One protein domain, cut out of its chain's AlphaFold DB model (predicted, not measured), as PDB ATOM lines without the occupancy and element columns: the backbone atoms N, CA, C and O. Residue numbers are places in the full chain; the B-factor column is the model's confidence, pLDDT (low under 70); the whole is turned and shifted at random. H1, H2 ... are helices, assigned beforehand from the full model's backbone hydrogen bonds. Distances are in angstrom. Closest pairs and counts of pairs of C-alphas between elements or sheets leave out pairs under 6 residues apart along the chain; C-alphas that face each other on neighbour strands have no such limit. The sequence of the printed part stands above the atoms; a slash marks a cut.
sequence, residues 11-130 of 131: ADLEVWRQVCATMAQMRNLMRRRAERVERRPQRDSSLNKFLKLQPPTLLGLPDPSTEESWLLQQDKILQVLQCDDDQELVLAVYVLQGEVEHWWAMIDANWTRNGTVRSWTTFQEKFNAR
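Overview. This is residues 11 to 130 of the 131 residues of an uncharacterized protein of Cephalotus follicularis (UniProt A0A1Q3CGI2). One long helix, H1, sticks out as a free arm with residues 11 to 41 from a compact head of four shorter helices, H2 to H5. Short H3 lies in the middle of the head, with the last turns of H1, H2, H4 and H5 round it, mostly crossed. The printed part has 120 residues and is all helix, with five named helices, H1 to H5 in chain order, and no named strand. It is only just extended, close to loose, with a radius of gyration of the C-alphas of 20.5 A, a rod spanning 74 by 33 by 20 A.

Arrangement. H1, residues 11 to 52, touches H2, residues 64 to 81, with residues 46 to 50 alone, at a steep tilt of 56 degrees, opposite ways; their closest C-alphas, of Ser 46 and Leu 81, are 7.1 A apart. H1 only just touches H3, residues 85 to 94, with 3 pairs of C-alphas within 8 A, the closest Leu 47 and Leu 91 at 6.6 A. H3 touches H5, residues 120 to 128, at a steep tilt of 46 degrees, the same way; the closest C-alphas, of Leu 89 and Trp 120, are 4.8 A apart. H4, residues 99 to 114, is close to H3 but not clearly touching, with C-alphas 93 and 101 at 7.4 A. Every O i to N i+4 pair is within hydrogen-bond range in H2, H3, H4 and H5, and 36 of 38 in H1.

Along the chain. H1 starts at C-alpha 11 (37.558, -53.510, 22.821) and is 62.0 A long; H2 is 25.9 A, H3 14.3 A, H4 23.0 A and H5 12.2 A, ending at C-alpha 128 (20.162, -36.474, -36.679).

Size, cuts and confidence. The C-alphas of Ala 11 and Asp 63, the two farthest apart, are 73.7 A apart. The printed part has no cut, and the link H1 to H2 is long. Residues 11 and 39 to 43 have pLDDT under 70.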
ATOM      1  N   ALA A  11      38.325 -52.433  23.451       61.38
ATOM      2  CA  ALA A  11      37.558 -53.510  22.821       61.38
ATOM      3  C   ALA A  11      36.074 -53.144  22.605       61.38
ATOM      4  O   ALA A  11      35.491 -53.533  21.596       61.38
ATOM      5  N   ASP A  12      35.478 -52.357  23.501       75.94
ATOM      6  CA  ASP A  12      34.077 -51.917  23.430       75.94
ATOM      7  C   ASP A  12      33.885 -50.826  22.359       75.94
ATOM      8  O   ASP A  12      32.917 -50.829  21.595       75.94
ATOM      9  N   LEU A  13      34.895 -49.966  22.173       76.44
ATOM     10  CA  LEU A  13      34.903 -48.983  21.088       76.44
ATOM     11  C   LEU A  13      34.893 -49.647  19.699       76.44
ATOM     12  O   LEU A  13      34.213 -49.170  18.791       76.44
ATOM     13  N   GLU A  14      35.626 -50.748  19.517       84.12
ATOM     14  CA  GLU A  14      35.688 -51.454  18.231       84.12
ATOM     15  C   GLU A  14      34.393 -52.226  17.940       84.12
ATOM     16  O   GLU A  14      33.878 -52.181  16.820       84.12
ATOM     17  N   VAL A  15      33.800 -52.846  18.967       86.56
ATOM     18  CA  VAL A  15      32.472 -53.471  18.867       86.56
ATOM     19  C   VAL A  15      31.414 -52.430  18.488       86.56
ATOM     20  O   VAL A  15      30.640 -52.650  17.552       86.56
ATOM     21  N   TRP A  16      31.414 -51.260  19.130       84.69
ATOM     22  CA  TRP A  16      30.492 -50.171  18.803       84.69
ATOM     23  C   TRP A  16      30.685 -49.638  17.376       84.69
ATOM     24  O   TRP A  16      29.711 -49.446  16.642       84.69
ATOM     25  N   ARG A  17      31.936 -49.472  16.924       90.62
ATOM     26  CA  ARG A  17      32.249 -49.077  15.537       90.62
ATOM     27  C   ARG A  17      31.704 -50.082  14.529       90.62
ATOM     28  O   ARG A  17      31.101 -49.668  13.536       90.62
ATOM     29  N   GLN A  18      31.851 -51.379  14.797       91.62
ATOM     30  CA  GLN A  18      31.333 -52.441  13.935       91.62
ATOM     31  C   GLN A  18      29.796 -52.432  13.869       91.62
ATOM     32  O   GLN A  18      29.213 -52.589  12.788       91.62
ATOM     33  N   VAL A  19      29.126 -52.191  14.999       91.38
ATOM     34  CA  VAL A  19      27.663 -52.056  15.078       91.38
ATOM     35  C   VAL A  19      27.176 -50.819  14.308       91.38
ATOM     36  O   VAL A  19      26.272 -50.917  13.477       91.38
ATOM     37  N   CYS A  20      27.811 -49.657  14.481       93.06
ATOM     38  CA  CYS A  20      27.499 -48.464  13.689       93.06
ATOM     39  C   CYS A  20      27.734 -48.677  12.184       93.06
ATOM     40  O   CYS A  20      26.915 -48.244  11.366       93.06
ATOM     41  N   ALA A  21      28.818 -49.363  11.809       94.19
ATOM     42  CA  ALA A  21      29.141 -49.653  10.415       94.19
ATOM     43  C   ALA A  21      28.092 -50.566   9.767       94.19
ATOM     44  O   ALA A  21      27.612 -50.269   8.672       94.19
ATOM     45  N   THR A  22      27.671 -51.629  10.454       93.00
ATOM     46  CA  THR A  22      26.623 -52.538   9.960       93.00
ATOM     47  C   THR A  22      25.261 -51.856   9.869       93.00
ATOM     48  O   THR A  22      24.571 -52.021   8.863       93.00
ATOM     49  N   MET A  23      24.889 -51.000  10.826       94.31
ATOM     50  CA  MET A  23      23.665 -50.193  10.718       94.31
ATOM     51  C   MET A  23      23.712 -49.229   9.527       94.31
ATOM     52  O   MET A  23      22.735 -49.102   8.786       94.31
ATOM     53  N   ALA A  24      24.856 -48.578   9.291       94.75
ATOM     54  CA  ALA A  24      25.037 -47.710   8.133       94.75
ATOM     55  C   ALA A  24      24.962 -48.493   6.810       94.75
ATOM     56  O   ALA A  24      24.318 -48.035   5.861       94.75
ATOM     57  N   GLN A  25      25.560 -49.688   6.751       95.25
ATOM     58  CA  GLN A  25      25.462 -50.598   5.606       95.25
ATOM     59  C   GLN A  25      24.013 -51.028   5.352       95.25
ATOM     60  O   GLN A  25      23.533 -50.918   4.222       95.25
ATOM     61  N   MET A  26      23.297 -51.449   6.396       95.00
ATOM     62  CA  MET A  26      21.899 -51.871   6.318       95.00
ATOM     63  C   MET A  26      21.010 -50.719   5.836       95.00
ATOM     64  O   MET A  26      20.233 -50.889   4.898       95.00
ATOM     65  N   ARG A  27      21.190 -49.510   6.387       94.38
ATOM     66  CA  ARG A  27      20.490 -48.292   5.946       94.38
ATOM     67  C   ARG A  27      20.725 -48.008   4.463       94.38
ATOM     68  O   ARG A  27      19.772 -47.736   3.738       94.38
ATOM     69  N   ASN A  28      21.967 -48.114   3.993       95.56
ATOM     70  CA  ASN A  28      22.299 -47.910   2.581       95.56
ATOM     71  C   ASN A  28      21.695 -48.994   1.674       95.56
ATOM     72  O   ASN A  28      21.198 -48.676   0.594       95.56
ATOM     73  N   LEU A  29      21.702 -50.262   2.097       95.38
ATOM     74  CA  LEU A  29      21.076 -51.361   1.356       95.38
ATOM     75  C   LEU A  29      19.563 -51.159   1.239       95.38
ATOM     76  O   LEU A  29      19.005 -51.312   0.151       95.38
ATOM     77  N   MET A  30      18.917 -50.788   2.344       92.75
ATOM     78  CA  MET A  30      17.486 -50.505   2.387       92.75
ATOM     79  C   MET A  30      17.138 -49.298   1.521       92.75
ATOM     80  O   MET A  30      16.205 -49.391   0.731       92.75
ATOM     81  N   ARG A  31      17.939 -48.224   1.555       92.31
ATOM     82  CA  ARG A  31      17.757 -47.065   0.669       92.31
ATOM     83  C   ARG A  31      17.878 -47.451  -0.806       92.31
ATOM     84  O   ARG A  31      16.977 -47.163  -1.574       92.31
ATOM     85  N   ARG A  32      18.917 -48.198  -1.198       90.00
ATOM     86  CA  ARG A  32      19.093 -48.686  -2.585       90.00
ATOM     87  C   ARG A  32      17.980 -49.639  -3.028       90.00
ATOM     88  O   ARG A  32      17.674 -49.736  -4.216       90.00
ATOM     89  N   ARG A  33      17.419 -50.425  -2.103       87.62
ATOM     90  CA  ARG A  33      16.242 -51.264  -2.373       87.62
ATOM     91  C   ARG A  33      14.996 -50.402  -2.557       87.62
ATOM     92  O   ARG A  33      14.321 -50.602  -3.556       87.62
ATOM     93  N   ALA A  34      14.752 -49.433  -1.679       84.12
ATOM     94  CA  ALA A  34      13.647 -48.486  -1.792       84.12
ATOM     95  C   ALA A  34      13.733 -47.658  -3.085       84.12
ATOM     96  O   ALA A  34      12.773 -47.635  -3.834       84.12
ATOM     97  N   GLU A  35      14.898 -47.102  -3.431       83.12
ATOM     98  CA  GLU A  35      15.142 -46.380  -4.692       83.12
ATOM     99  C   GLU A  35      14.832 -47.250  -5.925       83.12
ATOM    100  O   GLU A  35      14.230 -46.785  -6.888       83.12
ATOM    101  N   ARG A  36      15.220 -48.535  -5.910       77.25
ATOM    102  CA  ARG A  36      14.889 -49.475  -6.996       77.25
ATOM    103  C   ARG A  36      13.411 -49.832  -7.047       77.25
ATOM    104  O   ARG A  36      12.896 -50.039  -8.141       77.25
ATOM    105  N   VAL A  37      12.772 -49.963  -5.887       78.56
ATOM    106  CA  VAL A  37      11.335 -50.214  -5.796       78.56
ATOM    107  C   VAL A  37      10.577 -48.997  -6.301       78.56
ATOM    108  O   VAL A  37       9.705 -49.209  -7.113       78.56
ATOM    109  N   GLU A  38      10.957 -47.770  -5.951       73.38
ATOM    110  CA  GLU A  38      10.292 -46.532  -6.384       73.38
ATOM    111  C   GLU A  38      10.456 -46.263  -7.890       73.38
ATOM    112  O   GLU A  38       9.507 -45.902  -8.587       73.38
ATOM    113  N   ARG A  39      11.652 -46.527  -8.439       69.56
ATOM    114  CA  ARG A  39      11.919 -46.370  -9.879       69.56
ATOM    115  C   ARG A  39      11.056 -47.279 -10.761       69.56
ATOM    116  O   ARG A  39      10.848 -46.949 -11.925       69.56
ATOM    117  N   ARG A  40      10.569 -48.421 -10.255       65.00
ATOM    118  CA  ARG A  40       9.750 -49.369 -11.036       65.00
ATOM    119  C   ARG A  40       8.329 -48.834 -11.308       65.00
ATOM    120  O   ARG A  40       8.036 -48.619 -12.479       65.00
ATOM    121  N   PRO A  41       7.491 -48.502 -10.299       67.94
ATOM    122  CA  PRO A  41       6.207 -47.840 -10.497       67.94
ATOM    123  C   PRO A  41       6.323 -46.533 -11.273       67.94
ATOM    124  O   PRO A  41       5.437 -46.236 -12.064       67.94
ATOM    125  N   GLN A  42       7.401 -45.758 -11.093       68.44
ATOM    126  CA  GLN A  42       7.603 -44.529 -11.864       68.44
ATOM    127  C   GLN A  42       7.791 -44.817 -13.363       68.44
ATOM    128  O   GLN A  42       7.171 -44.144 -14.189       68.44
ATOM    129  N   ARG A  43       8.582 -45.836 -13.727       66.25
ATOM    130  CA  ARG A  43       8.760 -46.272 -15.124       66.25
ATOM    131  C   ARG A  43       7.467 -46.832 -15.714       66.25
ATOM    132  O   ARG A  43       7.053 -46.388 -16.783       66.25
ATOM    133  N   ASP A  44       6.781 -47.711 -14.986       71.69
ATOM    134  CA  ASP A  44       5.502 -48.286 -15.422       71.69
ATOM    135  C   ASP A  44       4.410 -47.204 -15.549       71.69
ATOM    136  O   ASP A  44       3.584 -47.235 -16.462       71.69
ATOM    137  N   SER A  45       4.417 -46.192 -14.674       82.88
ATOM    138  CA  SER A  45       3.515 -45.038 -14.752       82.88
ATOM    139  C   SER A  45       3.821 -44.150 -15.960       82.88
ATOM    140  O   SER A  45       2.897 -43.720 -16.650       82.88
ATOM    141  N   SER A  46       5.101 -43.897 -16.238       86.94
ATOM    142  CA  SER A  46       5.535 -43.023 -17.335       86.94
ATOM    143  C   SER A  46       5.251 -43.651 -18.697       86.94
ATOM    144  O   SER A  46       4.673 -42.982 -19.546       86.94
ATOM    145  N   LEU A  47       5.510 -44.954 -18.873       90.62
ATOM    146  CA  LEU A  47       5.154 -45.679 -20.100       90.62
ATOM    147  C   LEU A  47       3.640 -45.674 -20.351       90.62
ATOM    148  O   LEU A  47       3.192 -45.383 -21.457       90.62
ATOM    149  N   ASN A  48       2.829 -45.927 -19.321       91.12
ATOM    150  CA  ASN A  48       1.372 -45.890 -19.465       91.12
ATOM    151  C   ASN A  48       0.850 -44.497 -19.851       91.12
ATOM    152  O   ASN A  48      -0.082 -44.388 -20.648       91.12
ATOM    153  N   LYS A  49       1.414 -43.423 -19.284       92.50
ATOM    154  CA  LYS A  49       1.055 -42.045 -19.659       92.50
ATOM    155  C   LYS A  49       1.528 -41.713 -21.073       92.50
ATOM    156  O   LYS A  49       0.765 -41.120 -21.826       92.50
ATOM    157  N   PHE A  50       2.731 -42.145 -21.434       94.31
ATOM    158  CA  PHE A  50       3.303 -41.986 -22.764       94.31
ATOM    159  C   PHE A  50       2.409 -42.620 -23.827       94.31
ATOM    160  O   PHE A  50       1.919 -41.914 -24.696       94.31
ATOM    161  N   LEU A  51       2.054 -43.901 -23.694       92.94
ATOM    162  CA  LEU A  51       1.184 -44.581 -24.663       92.94
ATOM    163  C   LEU A  51      -0.225 -43.975 -24.754       92.94
ATOM    164  O   LEU A  51      -0.823 -43.974 -25.829       92.94
ATOM    165  N   LYS A  52      -0.753 -43.404 -23.662       94.69
ATOM    166  CA  LYS A  52      -2.027 -42.659 -23.684       94.69
ATOM    167  C   LYS A  52      -1.969 -41.386 -24.529       94.69
ATOM    168  O   LYS A  52      -3.013 -40.961 -25.014       94.69
ATOM    169  N   LEU A  53      -0.788 -40.793 -24.700       94.19
ATOM    170  CA  LEU A  53      -0.566 -39.632 -25.566       94.19
ATOM    171  C   LEU A  53      -0.380 -40.020 -27.041       94.19
ATOM    172  O   LEU A  53      -0.208 -39.132 -27.868       94.19
ATOM    173  N   GLN A  54      -0.462 -41.318 -27.367       92.69
ATOM    174  CA  GLN A  54      -0.382 -41.857 -28.729       92.69
ATOM    175  C   GLN A  54       0.864 -41.368 -29.488       92.69
ATOM    176  O   GLN A  54       0.743 -40.718 -30.528       92.69
ATOM    177  N   PRO A  55       2.067 -41.662 -28.967       94.19
ATOM    178  CA  PRO A  55       3.313 -41.276 -29.608       94.19
ATOM    179  C   PRO A  55       3.374 -41.866 -31.022       94.19
ATOM    180  O   PRO A  55       3.014 -43.033 -31.209       94.19
ATOM    181  N   PRO A  56       3.823 -41.093 -32.024       94.00
ATOM    182  CA  PRO A  56       3.968 -41.619 -33.370       94.00
ATOM    183  C   PRO A  56       5.038 -42.716 -33.393       94.00
ATOM    184  O   PRO A  56       6.119 -42.558 -32.824       94.00
ATOM    185  N   THR A  57       4.738 -43.819 -34.070       93.38
ATOM    186  CA  THR A  57       5.710 -44.876 -34.371       93.38
ATOM    187  C   THR A  57       6.589 -44.440 -35.534       93.38
ATOM    188  O   THR A  57       6.078 -43.910 -36.522       93.38
ATOM    189  N   LEU A  58       7.890 -44.709 -35.446       91.38
ATOM    190  CA  LEU A  58       8.808 -44.520 -36.564       91.38
ATOM    191  C   LEU A  58       9.239 -45.873 -37.120       91.38
ATOM    192  O   LEU A  58       9.813 -46.689 -36.401       91.38
ATOM    193  N   LEU A  59       8.956 -46.102 -38.398       89.56
ATOM    194  CA  LEU A  59       9.171 -47.379 -39.067       89.56
ATOM    195  C   LEU A  59      10.144 -47.218 -40.235       89.56
ATOM    196  O   LEU A  59      10.019 -46.284 -41.026       89.56
ATOM    197  N   GLY A  60      11.041 -48.186 -40.399       86.06
ATOM    198  CA  GLY A  60      11.788 -48.348 -41.643       86.06
ATOM    199  C   GLY A  60      12.972 -47.403 -41.801       86.06
ATOM    200  O   GLY A  60      13.749 -47.203 -40.872       86.06
ATOM    201  N   LEU A  61      13.121 -46.843 -42.999       80.88
ATOM    202  CA  LEU A  61      14.080 -45.785 -43.326       80.88
ATOM    203  C   LEU A  61      13.284 -44.554 -43.789       80.88
ATOM    204  O   LEU A  61      13.078 -44.385 -44.994       80.88
ATOM    205  N   PRO A  62      12.731 -43.769 -42.850       81.38
ATOM    206  CA  PRO A  62      11.953 -42.587 -43.185       81.38
ATOM    207  C   PRO A  62      12.816 -41.522 -43.870       81.38
ATOM    208  O   PRO A  62      14.038 -41.503 -43.743       81.38
ATOM    209  N   ASP A  63      12.178 -40.626 -44.621       87.25
ATOM    210  CA  ASP A  63      12.872 -39.456 -45.152       87.25
ATOM    211  C   ASP A  63      13.214 -38.465 -44.018       87.25
ATOM    212  O   ASP A  63      12.538 -38.469 -42.980       87.25
ATOM    213  N   PRO A  64      14.206 -37.576 -44.211       86.94
ATOM    214  CA  PRO A  64      14.644 -36.645 -43.169       86.94
ATOM    215  C   PRO A  64      13.523 -35.789 -42.564       86.94
ATOM    216  O   PRO A  64      13.526 -35.522 -41.367       86.94
ATOM    217  N   SER A  65      12.522 -35.396 -43.359       88.69
ATOM    218  CA  SER A  65      11.390 -34.587 -42.884       88.69
ATOM    219  C   SER A  65      10.471 -35.386 -41.957       88.69
ATOM    220  O   SER A  65       9.967 -34.859 -40.963       88.69
ATOM    221  N   THR A  66      10.253 -36.667 -42.266       89.62
ATOM    222  CA  THR A  66       9.501 -37.583 -41.398       89.62
ATOM    223  C   THR A  66      10.251 -37.834 -40.087       89.62
ATOM    224  O   THR A  66       9.633 -37.848 -39.022       89.62
ATOM    225  N   GLU A  67      11.577 -37.977 -40.144       90.44
ATOM    226  CA  GLU A  67      12.440 -38.138 -38.967       90.44
ATOM    227  C   GLU A  67      12.432 -36.902 -38.058       90.44
ATOM    228  O   GLU A  67      12.211 -37.027 -36.850       90.44
ATOM    229  N   GLU A  68      12.573 -35.706 -38.633       90.81
ATOM    230  CA  GLU A  68      12.514 -34.434 -37.905       90.81
ATOM    231  C   GLU A  68      11.133 -34.214 -37.271       90.81
ATOM    232  O   GLU A  68      11.019 -33.904 -36.081       90.81
ATOM    233  N   SER A  69      10.059 -34.436 -38.039       92.81
ATOM    234  CA  SER A  69       8.698 -34.320 -37.517       92.81
ATOM    235  C   SER A  69       8.440 -35.315 -36.388       92.81
ATOM    236  O   SER A  69       7.721 -34.982 -35.445       92.81
ATOM    237  N   TRP A  70       8.983 -36.531 -36.474       94.75
ATOM    238  CA  TRP A  70       8.854 -37.523 -35.414       94.75
ATOM    239  C   TRP A  70       9.577 -37.068 -34.142       94.75
ATOM    240  O   TRP A  70       8.953 -37.062 -33.079       94.75
ATOM    241  N   LEU A  71      10.830 -36.611 -34.249       94.12
ATOM    242  CA  LEU A  71      11.607 -36.102 -33.113       94.12
ATOM    243  C   LEU A  71      10.896 -34.954 -32.387       94.12
ATOM    244  O   LEU A  71      10.765 -34.994 -31.165       94.12
ATOM    245  N   LEU A  72      10.362 -33.979 -33.129       94.12
ATOM    246  CA  LEU A  72       9.622 -32.849 -32.551       94.12
ATOM    247  C   LEU A  72       8.383 -33.297 -31.761       94.12
ATOM    248  O   LEU A  72       8.045 -32.706 -30.731       94.12
ATOM    249  N   GLN A  73       7.681 -34.333 -32.232       94.81
ATOM    250  CA  GLN A  73       6.544 -34.887 -31.494       94.81
ATOM    251  C   GLN A  73       6.991 -35.652 -30.245       94.81
ATOM    252  O   GLN A  73       6.325 -35.537 -29.215       94.81
ATOM    253  N   GLN A  74       8.111 -36.385 -30.304       94.25
ATOM    254  CA  GLN A  74       8.667 -37.046 -29.121       94.25
ATOM    255  C   GLN A  74       9.047 -36.024 -28.048       94.25
ATOM    256  O   GLN A  74       8.563 -36.141 -26.925       94.25
ATOM    257  N   ASP A  75       9.795 -34.974 -28.405       93.19
ATOM    258  CA  ASP A  75      10.185 -33.900 -27.480       93.19
ATOM    259  C   ASP A  75       8.977 -33.300 -26.759       93.19
ATOM    260  O   ASP A  75       8.963 -33.153 -25.536       93.19
ATOM    261  N   LYS A  76       7.910 -33.006 -27.508       94.44
ATOM    262  CA  LYS A  76       6.688 -32.430 -26.947       94.44
ATOM    263  C   LYS A  76       6.021 -33.359 -25.930       94.44
ATOM    264  O   LYS A  76       5.547 -32.897 -24.892       94.44
ATOM    265  N   ILE A  77       5.943 -34.655 -26.229       93.69
ATOM    266  CA  ILE A  77       5.326 -35.645 -25.339       93.69
ATOM    267  C   ILE A  77       6.179 -35.822 -24.079       93.69
ATOM    268  O   ILE A  77       5.649 -35.780 -22.968       93.69
ATOM    269  N   LEU A  78       7.490 -35.985 -24.242       92.62
ATOM    270  CA  LEU A  78       8.435 -36.196 -23.148       92.62
ATOM    271  C   LEU A  78       8.477 -34.998 -22.190       92.62
ATOM    272  O   LEU A  78       8.378 -35.175 -20.973       92.62
ATOM    273  N   GLN A  79       8.447 -33.778 -22.733       91.25
ATOM    274  CA  GLN A  79       8.350 -32.549 -21.949       91.25
ATOM    275  C   GLN A  79       7.070 -32.492 -21.099       91.25
ATOM    276  O   GLN A  79       7.112 -32.080 -19.938       91.25
ATOM    277  N   VAL A  80       5.923 -32.925 -21.641       92.06
ATOM    278  CA  VAL A  80       4.652 -32.991 -20.893       92.06
ATOM    279  C   VAL A  80       4.729 -34.000 -19.745       92.06
ATOM    280  O   VAL A  80       4.126 -33.785 -18.692       92.06
ATOM    281  N   LEU A  81       5.469 -35.094 -19.928       90.56
ATOM    282  CA  LEU A  81       5.648 -36.125 -18.907       90.56
ATOM    283  C   LEU A  81       6.678 -35.754 -17.833       90.56
ATOM    284  O   LEU A  81       6.647 -36.371 -16.767       90.56
ATOM    285  N   GLN A  82       7.521 -34.740 -18.080       88.31
ATOM    286  CA  GLN A  82       8.620 -34.316 -17.199       88.31
ATOM    287  C   GLN A  82       9.543 -35.488 -16.835       88.31
ATOM    288  O   GLN A  82       9.879 -35.705 -15.668       88.31
ATOM    289  N   CYS A  83       9.886 -36.288 -17.842       86.38
ATOM    290  CA  CYS A  83      10.796 -37.414 -17.695       86.38
ATOM    291  C   CYS A  83      12.242 -36.937 -17.477       86.38
ATOM    292  O   CYS A  83      12.605 -35.820 -17.829       86.38
ATOM    293  N   ASP A  84      13.060 -37.790 -16.860       88.31
ATOM    294  CA  ASP A  84      14.516 -37.612 -16.867       88.31
ATOM    295  C   ASP A  84      15.130 -38.171 -18.163       88.31
ATOM    296  O   ASP A  84      14.518 -39.020 -18.809       88.31
ATOM    297  N   ASP A  85      16.345 -37.747 -18.525       87.50
ATOM    298  CA  ASP A  85      17.005 -38.124 -19.786       87.50
ATOM    299  C   ASP A  85      17.053 -39.645 -20.064       87.50
ATOM    300  O   ASP A  85      17.018 -40.063 -21.223       87.50
ATOM    301  N   ASP A  86      17.168 -40.485 -19.023       87.12
ATOM    302  CA  ASP A  86      17.177 -41.954 -19.159       87.12
ATOM    303  C   ASP A  86      15.769 -42.465 -19.485       87.12
ATOM    304  O   ASP A  86      15.593 -43.312 -20.361       87.12
ATOM    305  N   GLN A  87      14.751 -41.934 -18.804       88.94
ATOM    306  CA  GLN A  87      13.349 -42.248 -19.077       88.94
ATOM    307  C   GLN A  87      12.926 -41.790 -20.470       88.94
ATOM    308  O   GLN A  87      12.283 -42.557 -21.183       88.94
ATOM    309  N   GLU A  88      13.302 -40.576 -20.861       92.38
ATOM    310  CA  GLU A  88      13.029 -40.009 -22.181       92.38
ATOM    311  C   GLU A  88      13.550 -40.909 -23.296       92.38
ATOM    312  O   GLU A  88      12.793 -41.323 -24.178       92.38
ATOM    313  N   LEU A  89      14.819 -41.308 -23.186       92.69
ATOM    314  CA  LEU A  89      15.448 -42.210 -24.136       92.69
ATOM    315  C   LEU A  89      14.721 -43.556 -24.225       92.69
ATOM    316  O   LEU A  89      14.433 -44.035 -25.320       92.69
ATOM    317  N   VAL A  90      14.399 -44.167 -23.080       92.31
ATOM    318  CA  VAL A  90      13.702 -45.462 -23.044       92.31
ATOM    319  C   VAL A  90      12.320 -45.377 -23.695       92.31
ATOM    320  O   VAL A  90      11.933 -46.293 -24.422       92.31
ATOM    321  N   LEU A  91      11.575 -44.295 -23.457       93.56
ATOM    322  CA  LEU A  91      10.234 -44.103 -24.016       93.56
ATOM    323  C   LEU A  91      10.265 -43.845 -25.525       93.56
ATOM    324  O   LEU A  91       9.498 -44.462 -26.260       93.56
ATOM    325  N   ALA A  92      11.163 -42.987 -26.004       93.00
ATOM    326  CA  ALA A  92      11.269 -42.700 -27.432       93.00
ATOM    327  C   ALA A  92      11.744 -43.916 -28.240       93.00
ATOM    328  O   ALA A  92      11.232 -44.186 -29.325       93.00
ATOM    329  N   VAL A  93      12.678 -44.701 -27.693       93.44
ATOM    330  CA  VAL A  93      13.152 -45.938 -28.331       93.44
ATOM    331  C   VAL A  93      12.048 -46.991 -28.419       93.44
ATOM    332  O   VAL A  93      12.013 -47.752 -29.381       93.44
ATOM    333  N   TYR A  94      11.115 -47.017 -27.461       93.75
ATOM    334  CA  TYR A  94      10.016 -47.987 -27.428       93.75
ATOM    335  C   TYR A  94       9.114 -47.943 -28.676       93.75
ATOM    336  O   TYR A  94       8.495 -48.948 -29.019       93.75
ATOM    337  N   VAL A  95       9.018 -46.792 -29.352       94.44
ATOM    338  CA  VAL A  95       8.153 -46.608 -30.534       94.44
ATOM    339  C   VAL A  95       8.917 -46.673 -31.858       94.44
ATOM    340  O   VAL A  95       8.335 -46.430 -32.917       94.44
ATOM    341  N   LEU A  96      10.208 -47.003 -31.819       94.50
ATOM    342  CA  LEU A  96      10.988 -47.316 -33.012       94.50
ATOM    343  C   LEU A  96      10.660 -48.734 -33.473       94.50
ATOM    344  O   LEU A  96      10.544 -49.646 -32.658       94.50
ATOM    345  N   GLN A  97      10.521 -48.929 -34.782       93.62
ATOM    346  CA  GLN A  97      10.244 -50.233 -35.376       93.62
ATOM    347  C   GLN A  97      11.068 -50.456 -36.645       93.62
ATOM    348  O   GLN A  97      11.440 -49.517 -37.357       93.62
ATOM    349  N   GLY A  98      11.318 -51.727 -36.960       92.88
ATOM    350  CA  GLY A  98      11.987 -52.124 -38.197       92.88
ATOM    351  C   GLY A  98      13.448 -51.676 -38.230       92.88
ATOM    352  O   GLY A  98      14.195 -51.869 -37.272       92.88
ATOM    353  N   GLU A  99      13.884 -51.095 -39.339       92.12
ATOM    354  CA  GLU A  99      15.279 -50.740 -39.593       92.12
ATOM    355  C   GLU A  99      15.810 -49.690 -38.603       92.12
ATOM    356  O   GLU A  99      16.962 -49.791 -38.171       92.12
ATOM    357  N   VAL A 100      14.975 -48.736 -38.166       91.12
ATOM    358  CA  VAL A 100      15.371 -47.756 -37.141       91.12
ATOM    359  C   VAL A 100      15.665 -48.422 -35.796       91.12
ATOM    360  O   VAL A 100      16.650 -48.070 -35.147       91.12
ATOM    361  N   GLU A 101      14.854 -49.399 -35.393       94.00
ATOM    362  CA  GLU A 101      15.051 -50.159 -34.154       94.00
ATOM    363  C   GLU A 101      16.369 -50.948 -34.194       94.00
ATOM    364  O   GLU A 101      17.171 -50.883 -33.259       94.00
ATOM    365  N   HIS A 102      16.644 -51.629 -35.312       93.06
ATOM    366  CA  HIS A 102      17.888 -52.382 -35.501       93.06
ATOM    367  C   HIS A 102      19.119 -51.470 -35.482       93.06
ATOM    368  O   HIS A 102      20.130 -51.799 -34.858       93.06
ATOM    369  N   TRP A 103      19.040 -50.312 -36.143       91.81
ATOM    370  CA  TRP A 103      20.096 -49.303 -36.094       91.81
ATOM    371  C   TRP A 103      20.357 -48.837 -34.661       91.81
ATOM    372  O   TRP A 103      21.512 -48.824 -34.223       91.81
ATOM    373  N   TRP A 104      19.301 -48.520 -33.909       92.62
ATOM    374  CA  TRP A 104      19.445 -48.079 -32.528       92.62
ATOM    375  C   TRP A 104      20.087 -49.158 -31.649       92.62
ATOM    376  O   TRP A 104      21.014 -48.856 -30.903       92.62
ATOM    377  N   ALA A 105      19.685 -50.424 -31.797       92.88
ATOM    378  CA  ALA A 105      20.276 -51.536 -31.053       92.88
ATOM    379  C   ALA A 105      21.802 -51.646 -31.257       92.88
ATOM    380  O   ALA A 105      22.540 -51.930 -30.310       92.88
ATOM    381  N   MET A 106      22.303 -51.367 -32.468       92.81
ATOM    382  CA  MET A 106      23.747 -51.327 -32.738       92.81
ATOM    383  C   MET A 106      24.445 -50.151 -32.043       92.81
ATOM    384  O   MET A 106      25.530 -50.322 -31.476       92.81
ATOM    385  N   ILE A 107      23.840 -48.958 -32.069       91.44
ATOM    386  CA  ILE A 107      24.376 -47.765 -31.395       91.44
ATOM    387  C   ILE A 107      24.416 -47.980 -29.881       91.44
ATOM    388  O   ILE A 107      25.442 -47.724 -29.246       91.44
ATOM    389  N   ASP A 108      23.341 -48.519 -29.321       91.12
ATOM    390  CA  ASP A 108      23.175 -48.760 -27.895       91.12
ATOM    391  C   ASP A 108      24.168 -49.810 -27.352       91.12
ATOM    392  O   ASP A 108      24.771 -49.643 -26.281       91.12
ATOM    393  N   ALA A 109      24.447 -50.856 -28.139       91.81
ATOM    394  CA  ALA A 109      25.503 -51.823 -27.843       91.81
ATOM    395  C   ALA A 109      26.897 -51.167 -27.826       91.81
ATOM    396  O   ALA A 109      27.709 -51.428 -26.931       91.81
ATOM    397  N   ASN A 110      27.176 -50.272 -28.778       91.00
ATOM    398  CA  ASN A 110      28.440 -49.539 -28.833       91.00
ATOM    399  C   ASN A 110      28.589 -48.558 -27.657       91.00
ATOM    400  O   ASN A 110      29.657 -48.470 -27.050       91.00
ATOM    401  N   TRP A 111      27.518 -47.857 -27.283       90.44
ATOM    402  CA  TRP A 111      27.507 -46.971 -26.116       90.44
ATOM    403  C   TRP A 111      27.790 -47.726 -24.823       90.44
ATOM    404  O   TRP A 111      28.617 -47.284 -24.026       90.44
ATOM    405  N   THR A 112      27.171 -48.898 -24.656       88.25
ATOM    406  CA  THR A 112      27.424 -49.784 -23.510       88.25
ATOM    407  C   THR A 112      28.901 -50.167 -23.419       88.25
ATOM    408  O   THR A 112      29.480 -50.146 -22.335       88.25
ATOM    409  N   ARG A 113      29.531 -50.485 -24.557       91.38
ATOM    410  CA  ARG A 113      30.949 -50.862 -24.618       91.38
ATOM    411  C   ARG A 113      31.889 -49.698 -24.299       91.38
ATOM    412  O   ARG A 113      32.907 -49.913 -23.647       91.38
ATOM    413  N   ASN A 114      31.562 -48.493 -24.760       90.94
ATOM    414  CA  ASN A 114      32.440 -47.324 -24.646       90.94
ATOM    415  C   ASN A 114      32.185 -46.491 -23.380       90.94
ATOM    416  O   ASN A 114      32.907 -45.529 -23.134       90.94
ATOM    417  N   GLY A 115      31.168 -46.839 -22.585       88.12
ATOM    418  CA  GLY A 115      30.773 -46.064 -21.409       88.12
ATOM    419  C   GLY A 115      30.167 -44.705 -21.759       88.12
ATOM    420  O   GLY A 115      30.265 -43.771 -20.966       88.12
ATOM    421  N   THR A 116      29.565 -44.575 -22.945       87.38
ATOM    422  CA  THR A 116      28.890 -43.340 -23.361       87.38
ATOM    423  C   THR A 116      27.692 -43.070 -22.453       87.38
ATOM    424  O   THR A 116      26.937 -43.984 -22.116       87.38
ATOM    425  N   VAL A 117      27.494 -41.805 -22.079       85.25
ATOM    426  CA  VAL A 117      26.319 -41.388 -21.309       85.25
ATOM    427  C   VAL A 117      25.064 -41.566 -22.162       85.25
ATOM    428  O   VAL A 117      24.912 -40.924 -23.205       85.25
ATOM    429  N   ARG A 118      24.165 -42.437 -21.696       85.94
ATOM    430  CA  ARG A 118      22.813 -42.597 -22.233       85.94
ATOM    431  C   ARG A 118      21.971 -41.400 -21.813       85.94
ATOM    432  O   ARG A 118      21.618 -41.287 -20.644       85.94
ATOM    433  N   SER A 119      21.690 -40.520 -22.761       89.50
ATOM    434  CA  SER A 119      20.770 -39.403 -22.584       89.50
ATOM    435  C   SER A 119      19.949 -39.211 -23.852       89.50
ATOM    436  O   SER A 119      20.381 -39.610 -24.941       89.50
ATOM    437  N   TRP A 120      18.789 -38.578 -23.710       91.06
ATOM    438  CA  TRP A 120      17.966 -38.165 -24.840       91.06
ATOM    439  C   TRP A 120      18.720 -37.230 -25.798       91.06
ATOM    440  O   TRP A 120      18.695 -37.437 -27.009       91.06
ATOM    441  N   THR A 121      19.520 -36.300 -25.266       90.56
ATOM    442  CA  THR A 121      20.343 -35.388 -26.083       90.56
ATOM    443  C   THR A 121      21.350 -36.156 -26.947       90.56
ATOM    444  O   THR A 121      21.417 -35.957 -28.160       90.56
ATOM    445  N   THR A 122      22.093 -37.103 -26.358       90.50
ATOM    446  CA  THR A 122      23.056 -37.928 -27.111       90.50
ATOM    447  C   THR A 122      22.349 -38.769 -28.184       90.50
ATOM    448  O   THR A 122      22.930 -39.069 -29.230       90.50
ATOM    449  N   PHE A 123      21.099 -39.182 -27.937       92.06
ATOM    450  CA  PHE A 123      20.293 -39.899 -28.923       92.06
ATOM    451  C   PHE A 123      19.953 -38.992 -30.097       92.06
ATOM    452  O   PHE A 123      20.251 -39.371 -31.225       92.06
ATOM    453  N   GLN A 124      19.416 -37.795 -29.844       91.31
ATOM    454  CA  GLN A 124      19.058 -36.831 -30.888       91.31
ATOM    455  C   GLN A 124      20.262 -36.489 -31.773       91.31
ATOM    456  O   GLN A 124      20.142 -36.480 -32.995       91.31
ATOM    457  N   GLU A 125      21.449 -36.297 -31.188       90.88
ATOM    458  CA  GLU A 125      22.688 -36.070 -31.943       90.88
ATOM    459  C   GLU A 125      23.015 -37.226 -32.899       90.88
ATOM    460  O   GLU A 125      23.351 -37.004 -34.062       90.88
ATOM    461  N   LYS A 126      22.926 -38.477 -32.426       90.00
ATOM    462  CA  LYS A 126      23.186 -39.657 -33.266       90.00
ATOM    463  C   LYS A 126      22.101 -39.890 -34.297       90.00
ATOM    464  O   LYS A 126      22.415 -40.332 -35.398       90.00
ATOM    465  N   PHE A 127      20.864 -39.619 -33.924       88.44
ATOM    466  CA  PHE A 127      19.701 -39.777 -34.769       88.44
ATOM    467  C   PHE A 127      19.744 -38.783 -35.932       88.44
ATOM    468  O   PHE A 127      19.707 -39.200 -37.081       88.44
ATOM    469  N   ASN A 128      20.001 -37.505 -35.653       86.38
ATOM    470  CA  ASN A 128      20.162 -36.474 -36.679       86.38
ATOM    471  C   ASN A 128      21.408 -36.681 -37.553       86.38
ATOM    472  O   ASN A 128      21.408 -36.299 -38.715       86.38
ATOM    473  N   ALA A 129      22.476 -37.287 -37.022       86.38
ATOM    474  CA  ALA A 129      23.666 -37.627 -37.808       86.38
ATOM    475  C   ALA A 129      23.469 -38.841 -38.737       86.38
ATOM    476  O   ALA A 129      24.378 -39.172 -39.501       86.38
ATOM    477  N   ARG A 130      22.337 -39.548 -38.623       76.50
ATOM    478  CA  ARG A 130      21.959 -40.639 -39.527       76.50
ATOM    479  C   ARG A 130      21.262 -40.122 -40.790       76.50
ATOM    480  O   ARG A 130      21.415 -40.779 -41.820       76.50
TER     481      ARG A 130